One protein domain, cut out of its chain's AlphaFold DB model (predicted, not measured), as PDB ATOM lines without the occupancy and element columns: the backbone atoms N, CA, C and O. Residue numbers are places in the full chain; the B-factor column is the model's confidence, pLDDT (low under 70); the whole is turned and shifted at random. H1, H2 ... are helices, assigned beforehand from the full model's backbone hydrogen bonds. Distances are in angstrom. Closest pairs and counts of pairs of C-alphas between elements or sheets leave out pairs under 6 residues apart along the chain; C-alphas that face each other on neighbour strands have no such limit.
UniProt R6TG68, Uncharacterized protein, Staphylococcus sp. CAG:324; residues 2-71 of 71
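AT A GLANCE: This is residues 2 to 71 of the 71 residues of an uncharacterized protein of Staphylococcus sp. CAG:324 (UniProt R6TG68). What does the printed part look like? Two long helices, H1 and then H2, meet near their ends as a wide V, with a loop of residues 32 to 43 at the corner. Most of each arm stands free: residues 2 to 24 of H1, and residues 50 to 71, of which 50 to 70 belong to H2. What are its make-up and size? The printed part has 70 residues with two named helices and no named strand, and its class is all helix. It is extended, with a radius of gyration of the C-alphas of 21.2 A, and flat, spanning 65 by 40 by 14 A.

HOW THE PARTS SIT: How do H1, residues 2 to 31, and H2, residues 44 to 70, stand to each other? They are about perpendicular, at 89 degrees. Where do they touch? They touch with residues 30 to 31 of H1 and 45 to 46 of H2 alone; the closest C-alphas, those of Ile 31 and Ala 46, are 5.2 A apart. What do the backbones show? In H1 and H2 every O i to N i+4 pair is within hydrogen-bond range.

IN THESE COORDINATES: Where does H1 run? It begins at C-alpha 2, at (155.946, 137.952, 126.002), and ends at C-alpha 31, at (182.506, 171.670, 129.322), 43.1 A from first to last C-alpha. Where does H2 run? It begins at C-alpha 44 and ends at C-alpha 70, at (215.190, 158.194, 111.883), 38.7 A from first to last C-alpha.

THE WHOLE: How far does it reach? The two C-alphas farthest apart, those of Glu 3 and Lys 70, are 65.0 A apart. Is there a cut or a long link? The printed part has no cut, and the link from H1 to H2, 12 residues, is long. Where is confidence low? The mean pLDDT of the printed part is 87.5, and residues 2 and 71 are under 70.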
ATOM      1  N   GLY A   2     155.627 136.776 126.836       69.62
ATOM      2  CA  GLY A   2     155.946 137.952 126.002       69.62
ATOM      3  C   GLY A   2     155.894 139.304 126.734       69.62
ATOM      4  O   GLY A   2     156.793 140.113 126.564       69.62
ATOM      5  N   GLU A   3     154.914 139.524 127.617       70.25
ATOM      6  CA  GLU A   3     154.837 140.754 128.432       70.25
ATOM      7  C   GLU A   3     155.986 140.902 129.430       70.25
ATOM      8  O   GLU A   3     156.513 141.992 129.605       70.25
ATOM      9  N   LEU A   4     156.402 139.800 130.052       71.25
ATOM     10  CA  LEU A   4     157.476 139.793 131.044       71.25
ATOM     11  C   LEU A   4     158.833 140.059 130.375       71.25
ATOM     12  O   LEU A   4     159.657 140.798 130.900       71.25
ATOM     13  N   ILE A   5     159.024 139.525 129.164       70.19
ATOM     14  CA  ILE A   5     160.176 139.838 128.314       70.19
ATOM     15  C   ILE A   5     160.145 141.319 127.903       70.19
ATOM     16  O   ILE A   5     161.156 142.000 128.055       70.19
ATOM     17  N   ASN A   6     158.998 141.843 127.462       78.75
ATOM     18  CA  ASN A   6     158.875 143.255 127.090       78.75
ATOM     19  C   ASN A   6     159.163 144.195 128.267       78.75
ATOM     20  O   ASN A   6     159.937 145.124 128.097       78.75
ATOM     21  N   GLN A   7     158.634 143.926 129.465       79.44
ATOM     22  CA  GLN A   7     158.913 144.731 130.664       79.44
ATOM     23  C   GLN A   7     160.398 144.744 131.036       79.44
ATOM     24  O   GLN A   7     160.923 145.789 131.414       79.44
ATOM     25  N   ILE A   8     161.084 143.606 130.900       78.06
ATOM     26  CA  ILE A   8     162.531 143.524 131.124       78.06
ATOM     27  C   ILE A   8     163.275 144.396 130.103       78.06
ATOM     28  O   ILE A   8     164.136 145.181 130.489       78.06
ATOM     29  N   PHE A   9     162.925 144.311 128.816       79.44
ATOM     30  CA  PHE A   9     163.545 145.142 127.780       79.44
ATOM     31  C   PHE A   9     163.265 146.636 127.965       79.44
ATOM     32  O   PHE A   9     164.180 147.437 127.793       79.44
ATOM     33  N   THR A  10     162.049 147.016 128.361       82.81
ATOM     34  CA  THR A  10     161.715 148.412 128.669       82.81
ATOM     35  C   THR A  10     162.527 148.912 129.861       82.81
ATOM     36  O   THR A  10     163.193 149.932 129.745       82.81
ATOM     37  N   GLY A  11     162.596 148.142 130.953       80.44
ATOM     38  CA  GLY A  11     163.408 148.507 132.117       80.44
ATOM     39  C   GLY A  11     164.903 148.643 131.801       80.44
ATOM     40  O   GLY A  11     165.572 149.519 132.348       80.44
ATOM     41  N   PHE A  12     165.434 147.822 130.888       81.88
ATOM     42  CA  PHE A  12     166.807 147.978 130.401       81.88
ATOM     43  C   PHE A  12     166.990 149.221 129.524       81.88
ATOM     44  O   PHE A  12     167.974 149.932 129.718       81.88
ATOM     45  N   SER A  13     166.068 149.507 128.597       83.19
ATOM     46  CA  SER A  13     166.108 150.744 127.803       83.19
ATOM     47  C   SER A  13     166.065 151.979 128.695       83.19
ATOM     48  O   SER A  13     166.915 152.850 128.548       83.19
ATOM     49  N   ASP A  14     165.154 152.019 129.664       88.81
ATOM     50  CA  ASP A  14     164.989 153.157 130.569       88.81
ATOM     51  C   ASP A  14     166.246 153.380 131.421       88.81
ATOM     52  O   ASP A  14     166.687 154.512 131.630       88.81
ATOM     53  N   ALA A  15     166.882 152.295 131.876       85.62
ATOM     54  CA  ALA A  15     168.144 152.374 132.603       85.62
ATOM     55  C   ALA A  15     169.291 152.894 131.717       85.62
ATOM     56  O   ALA A  15     170.079 153.733 132.157       85.62
ATOM     57  N   ILE A  16     169.381 152.426 130.467       86.00
ATOM     58  CA  ILE A  16     170.391 152.887 129.501       86.00
ATOM     59  C   ILE A  16     170.167 154.361 129.148       86.00
ATOM     60  O   ILE A  16     171.128 155.131 129.120       86.00
ATOM     61  N   GLU A  17     168.921 154.777 128.924       89.00
ATOM     62  CA  GLU A  17     168.570 156.177 128.687       89.00
ATOM     63  C   GLU A  17     168.900 157.048 129.900       89.00
ATOM     64  O   GLU A  17     169.502 158.111 129.744       89.00
ATOM     65  N   GLY A  18     168.606 156.576 131.115       88.56
ATOM     66  CA  GLY A  18     168.980 157.252 132.356       88.56
ATOM     67  C   GLY A  18     170.491 157.465 132.483       88.56
ATOM     68  O   GLY A  18     170.939 158.569 132.795       88.56
ATOM     69  N   ILE A  19     171.293 156.440 132.175       87.75
ATOM     70  CA  ILE A  19     172.763 156.534 132.185       87.75
ATOM     71  C   ILE A  19     173.258 157.482 131.088       87.75
ATOM     72  O   ILE A  19     174.119 158.322 131.345       87.75
ATOM     73  N   SER A  20     172.714 157.371 129.876       87.38
ATOM     74  CA  SER A  20     173.075 158.224 128.739       87.38
ATOM     75  C   SER A  20     172.816 159.703 129.037       87.38
ATOM     76  O   SER A  20     173.694 160.548 128.839       87.38
ATOM     77  N   ASN A  21     171.643 160.011 129.592       90.94
ATOM     78  CA  ASN A  21     171.278 161.367 129.990       90.94
ATOM     79  C   ASN A  21     172.164 161.872 131.136       90.94
ATOM     80  O   ASN A  21     172.714 162.967 131.036       90.94
ATOM     81  N   GLY A  22     172.409 161.050 132.161       86.19
ATOM     82  CA  GLY A  22     173.309 161.413 133.261       86.19
ATOM     83  C   GLY A  22     174.746 161.690 132.799       86.19
ATOM     84  O   GLY A  22     175.374 162.648 133.251       86.19
ATOM     85  N   LEU A  23     175.259 160.901 131.849       87.69
ATOM     86  CA  LEU A  23     176.569 161.135 131.238       87.69
ATOM     87  C   LEU A  23     176.588 162.439 130.442       87.69
ATOM     88  O   LEU A  23     177.523 163.226 130.580       87.69
ATOM     89  N   LYS A  24     175.559 162.686 129.628       86.81
ATOM     90  CA  LYS A  24     175.433 163.922 128.853       86.81
ATOM     91  C   LYS A  24     175.449 165.149 129.762       86.81
ATOM     92  O   LYS A  24     176.197 166.087 129.493       86.81
ATOM     93  N   ASP A  25     174.691 165.118 130.851       88.94
ATOM     94  CA  ASP A  25     174.633 166.220 131.809       88.94
ATOM     95  C   ASP A  25     175.974 166.413 132.526       88.94
ATOM     96  O   ASP A  25     176.442 167.543 132.680       88.94
ATOM     97  N   ALA A  26     176.653 165.325 132.896       84.75
ATOM     98  CA  ALA A  26     177.995 165.397 133.469       84.75
ATOM     99  C   ALA A  26     178.999 166.044 132.497       84.75
ATOM    100  O   ALA A  26     179.742 166.945 132.887       84.75
ATOM    101  N   PHE A  27     178.989 165.653 131.218       86.44
ATOM    102  CA  PHE A  27     179.851 166.266 130.204       86.44
ATOM    103  C   PHE A  27     179.545 167.750 130.000       86.44
ATOM    104  O   PHE A  27     180.468 168.557 129.919       86.44
ATOM    105  N   LEU A  28     178.267 168.127 129.946       88.25
ATOM    106  CA  LEU A  28     177.864 169.521 129.779       88.25
ATOM    107  C   LEU A  28     178.343 170.403 130.939       88.25
ATOM    108  O   LEU A  28     178.847 171.497 130.688       88.25
ATOM    109  N   ASN A  29     178.261 169.908 132.174       86.88
ATOM    110  CA  ASN A  29     178.761 170.606 133.365       86.88
ATOM    111  C   ASN A  29     180.292 170.701 133.422       86.88
ATOM    112  O   ASN A  29     180.835 171.631 134.008       86.88
ATOM    113  N   ILE A  30     181.009 169.756 132.812       86.50
ATOM    114  CA  ILE A  30     182.471 169.832 132.696       86.50
ATOM    115  C   ILE A  30     182.868 170.850 131.623       86.50
ATOM    116  O   ILE A  30     183.823 171.608 131.802       86.50
ATOM    117  N   ILE A  31     182.156 170.860 130.493       88.12
ATOM    118  CA  ILE A  31     182.506 171.670 129.322       88.12
ATOM    119  C   ILE A  31     182.134 173.140 129.514       88.12
ATOM    120  O   ILE A  31     182.895 174.011 129.092       88.12
ATOM    121  N   TYR A  32     180.999 173.436 130.145       90.25
ATOM    122  CA  TYR A  32     180.469 174.793 130.270       90.25
ATOM    123  C   TYR A  32     180.436 175.264 131.724       90.25
ATOM    124  O   TYR A  32     180.243 174.467 132.632       90.25
ATOM    125  N   VAL A  33     180.610 176.573 131.937       86.06
ATOM    126  CA  VAL A  33     180.468 177.199 133.268       86.06
ATOM    127  C   VAL A  33     179.017 177.123 133.746       86.06
ATOM    128  O   VAL A  33     178.761 176.793 134.898       86.06
ATOM    129  N   ASP A  34     178.078 177.406 132.842       85.56
ATOM    130  CA  ASP A  34     176.644 177.217 133.040       85.56
ATOM    131  C   ASP A  34     176.053 176.601 131.758       85.56
ATOM    132  O   ASP A  34     175.963 177.273 130.721       85.56
ATOM    133  N   PRO A  35     175.650 175.319 131.783       80.56
ATOM    134  CA  PRO A  35     175.066 174.658 130.627       80.56
ATOM    135  C   PRO A  35     173.631 175.091 130.323       80.56
ATOM    136  O   PRO A  35     173.107 174.693 129.284       80.56
ATOM    137  N   THR A  36     172.990 175.907 131.161       86.75
ATOM    138  CA  THR A  36     171.620 176.414 130.964       86.75
ATOM    139  C   THR A  36     171.578 177.855 130.453       86.75
ATOM    140  O   THR A  36     170.584 178.248 129.842       86.75
ATOM    141  N   ALA A  37     172.677 178.605 130.580       85.62
ATOM    142  CA  ALA A  37     172.798 179.972 130.075       85.62
ATOM    143  C   ALA A  37     172.527 180.078 128.561       85.62
ATOM    144  O   ALA A  37     172.847 179.162 127.792       85.62
ATOM    145  N   SER A  38     171.949 181.206 128.125       82.19
ATOM    146  CA  SER A  38     171.676 181.457 126.698       82.19
ATOM    147  C   SER A  38     172.969 181.580 125.882       82.19
ATOM    148  O   SER A  38     173.060 181.042 124.780       82.19
ATOM    149  N   GLU A  39     174.001 182.186 126.472       85.38
ATOM    150  CA  GLU A  39     175.354 182.235 125.933       85.38
ATOM    151  C   GLU A  39     176.209 181.158 126.603       85.38
ATOM    152  O   GLU A  39     176.474 181.193 127.806       85.38
ATOM    153  N   LYS A  40     176.642 180.168 125.819       85.31
ATOM    154  CA  LYS A  40     177.470 179.072 126.325       85.31
ATOM    155  C   LYS A  40     178.909 179.539 126.499       85.31
ATOM    156  O   LYS A  40     179.632 179.735 125.523       85.31
ATOM    157  N   VAL A  41     179.345 179.652 127.750       89.69
ATOM    158  CA  VAL A  41     180.740 179.951 128.087       89.69
ATOM    159  C   VAL A  41     181.454 178.663 128.478       89.69
ATOM    160  O   VAL A  41     181.059 177.984 129.425       89.69
ATOM    161  N   VAL A  42     182.513 178.325 127.742       90.25
ATOM    162  CA  VAL A  42     183.353 177.152 128.030       90.25
ATOM    163  C   VAL A  42     184.075 177.348 129.366       90.25
ATOM    164  O   VAL A  42     184.657 178.413 129.605       90.25
ATOM    165  N   SER A  43     184.053 176.317 130.212       90.81
ATOM    166  CA  SER A  43     184.710 176.307 131.518       90.81
ATOM    167  C   SER A  43     186.228 176.446 131.385       90.81
ATOM    168  O   SER A  43     186.828 176.076 130.373       90.81
ATOM    169  N   GLU A  44     186.881 176.989 132.412       89.69
ATOM    170  CA  GLU A  44     188.344 177.116 132.426       89.69
ATOM    171  C   GLU A  44     189.034 175.752 132.376       89.69
ATOM    172  O   GLU A  44     190.018 175.583 131.657       89.69
ATOM    173  N   PHE A  45     188.464 174.757 133.060       89.00
ATOM    174  CA  PHE A  45     188.935 173.378 133.002       89.00
ATOM    175  C   PHE A  45     188.864 172.814 131.578       89.00
ATOM    176  O   PHE A  45     189.845 172.254 131.090       89.00
ATOM    177  N   ALA A  46     187.741 173.000 130.880       90.56
ATOM    178  CA  ALA A  46     187.590 172.523 129.509       90.56
ATOM    179  C   ALA A  46     188.519 173.262 128.537       90.56
ATOM    180  O   ALA A  46     189.155 172.622 127.700       90.56
ATOM    181  N   LYS A  47     188.687 174.583 128.691       91.56
ATOM    182  CA  LYS A  47     189.681 175.360 127.929       91.56
ATOM    183  C   LYS A  47     191.092 174.807 128.133       91.56
ATOM    184  O   LYS A  47     191.795 174.566 127.154       91.56
ATOM    185  N   PHE A  48     191.490 174.561 129.381       91.88
ATOM    186  CA  PHE A  48     192.785 173.965 129.702       91.88
ATOM    187  C   PHE A  48     192.942 172.568 129.086       91.88
ATOM    188  O   PHE A  48     193.947 172.297 128.429       91.88
ATOM    189  N   ALA A  49     191.937 171.701 129.228       91.12
ATOM    190  CA  ALA A  49     191.952 170.354 128.668       91.12
ATOM    191  C   ALA A  49     192.095 170.365 127.138       91.12
ATOM    192  O   ALA A  49     192.898 169.606 126.594       91.12
ATOM    193  N   PHE A  50     191.385 171.261 126.442       92.25
ATOM    194  CA  PHE A  50     191.521 171.417 124.992       92.25
ATOM    195  C   PHE A  50     192.913 171.899 124.581       92.25
ATOM    196  O   PHE A  50     193.474 171.375 123.619       92.25
ATOM    197  N   VAL A  51     193.505 172.841 125.321       94.69
ATOM    198  CA  VAL A  51     194.882 173.295 125.069       94.69
ATOM    199  C   VAL A  51     195.874 172.148 125.261       94.69
ATOM    200  O   VAL A  51     196.695 171.893 124.381       94.69
ATOM    201  N   MET A  52     195.773 171.407 126.366       95.25
ATOM    202  CA  MET A  52     196.654 170.269 126.644       95.25
ATOM    203  C   MET A  52     196.511 169.154 125.606       95.25
ATOM    204  O   MET A  52     197.511 168.557 125.205       95.25
ATOM    205  N   PHE A  53     195.291 168.899 125.134       95.06
ATOM    206  CA  PHE A  53     195.034 167.941 124.062       95.06
ATOM    207  C   PHE A  53     195.636 168.394 122.723       95.06
ATOM    208  O   PHE A  53     196.265 167.604 122.024       95.06
ATOM    209  N   GLY A  54     195.505 169.677 122.377       94.19
ATOM    210  CA  GLY A  54     196.128 170.234 121.174       94.19
ATOM    211  C   GLY A  54     197.655 170.140 121.213       94.19
ATOM    212  O   GLY A  54     198.284 169.729 120.235       94.19
ATOM    213  N   LEU A  55     198.256 170.454 122.363       95.88
ATOM    214  CA  LEU A  55     199.699 170.336 122.570       95.88
ATOM    215  C   LEU A  55     200.168 168.884 122.458       95.88
ATOM    216  O   LEU A  55     201.135 168.611 121.746       95.88
ATOM    217  N   SER A  56     199.486 167.944 123.115       95.75
ATOM    218  CA  SER A  56     199.863 166.528 123.061       95.75
ATOM    219  C   SER A  56     199.774 165.967 121.641       95.75
ATOM    220  O   SER A  56     200.676 165.238 121.216       95.75
ATOM    221  N   LEU A  57     198.756 166.364 120.871       96.06
ATOM    222  CA  LEU A  57     198.624 165.999 119.465       96.06
ATOM    223  C   LEU A  57     199.789 166.553 118.634       96.06
ATOM    224  O   LEU A  57     200.402 165.807 117.872       96.06
ATOM    225  N   ALA A  58     200.140 167.829 118.815       96.00
ATOM    226  CA  ALA A  58     201.256 168.452 118.106       96.00
ATOM    227  C   ALA A  58     202.591 167.747 118.408       96.00
ATOM    228  O   ALA A  58     203.315 167.374 117.481       96.00
ATOM    229  N   PHE A  59     202.886 167.483 119.686       96.19
ATOM    230  CA  PHE A  59     204.074 166.723 120.086       96.19
ATOM    231  C   PHE A  59     204.084 165.316 119.487       96.19
ATOM    232  O   PHE A  59     205.114 164.869 118.984       96.19
ATOM    233  N   THR A  60     202.936 164.636 119.492       96.44
ATOM    234  CA  THR A  60     202.798 163.287 118.930       96.44
ATOM    235  C   THR A  60     203.073 163.281 117.429       96.44
ATOM    236  O   THR A  60     203.818 162.429 116.949       96.44
ATOM    237  N   ILE A  61     202.531 164.246 116.682       95.88
ATOM    238  CA  ILE A  61     202.771 164.370 115.238       95.88
ATOM    239  C   ILE A  61     204.260 164.588 114.962       95.88
ATOM    240  O   ILE A  61     204.847 163.855 114.165       95.88
ATOM    241  N   VAL A  62     204.893 165.544 115.650       95.31
ATOM    242  CA  VAL A  62     206.328 165.824 115.480       95.31
ATOM    243  C   VAL A  62     207.164 164.590 115.819       95.31
ATOM    244  O   VAL A  62     208.046 164.214 115.048       95.31
ATOM    245  N   PHE A  63     206.857 163.913 116.927       95.44
ATOM    246  CA  PHE A  63     207.527 162.677 117.319       95.44
ATOM    247  C   PHE A  63     207.403 161.590 116.245       95.44
ATOM    248  O   PHE A  63     208.405 160.981 115.870       95.44
ATOM    249  N   LEU A  64     206.202 161.362 115.706       95.81
ATOM    250  CA  LEU A  64     205.970 160.360 114.665       95.81
ATOM    251  C   LEU A  64     206.707 160.691 113.362       95.81
ATOM    252  O   LEU A  64     207.234 159.774 112.730       95.81
ATOM    253  N   ILE A  65     206.779 161.972 112.984       94.62
ATOM    254  CA  ILE A  65     207.554 162.434 111.821       94.62
ATOM    255  C   ILE A  65     209.046 162.172 112.043       94.62
ATOM    256  O   ILE A  65     209.691 161.550 111.202       94.62
ATOM    257  N   VAL A  66     209.595 162.588 113.188       95.06
ATOM    258  CA  VAL A  66     211.015 162.371 113.511       95.06
ATOM    259  C   VAL A  66     211.343 160.881 113.555       95.06
ATOM    260  O   VAL A  66     212.359 160.472 112.996       95.06
ATOM    261  N   ARG A  67     210.472 160.060 114.157       94.94
ATOM    262  CA  ARG A  67     210.617 158.600 114.173       94.94
ATOM    263  C   ARG A  67     210.643 158.032 112.756       94.94
ATOM    264  O   ARG A  67     211.557 157.300 112.421       94.94
ATOM    265  N   LYS A  68     209.701 158.431 111.895       94.00
ATOM    266  CA  LYS A  68     209.663 158.012 110.482       94.00
ATOM    267  C   LYS A  68     210.938 158.367 109.710       94.00
ATOM    268  O   LYS A  68     211.313 157.612 108.823       94.00
ATOM    269  N   ILE A  69     211.573 159.497 110.023       93.19
ATOM    270  CA  ILE A  69     212.823 159.929 109.375       93.19
ATOM    271  C   ILE A  69     214.031 159.155 109.919       93.19
ATOM    272  O   ILE A  69     214.951 158.856 109.161       93.19
ATOM    273  N   LYS A  70     214.051 158.846 111.219       81.31
ATOM    274  CA  LYS A  70     215.190 158.194 111.883       81.31
ATOM    275  C   LYS A  70     215.140 156.658 111.888       81.31
ATOM    276  O   LYS A  70     216.187 156.061 112.124       81.31
ATOM    277  N   GLY A  71     213.990 156.049 111.579       57.47
ATOM    278  CA  GLY A  71     213.751 154.601 111.668       57.47
ATOM    279  C   GLY A  71     213.016 154.235 112.946       57.47
ATOM    280  O   GLY A  71     213.622 154.385 114.028       57.47
TER     281      GLY A  71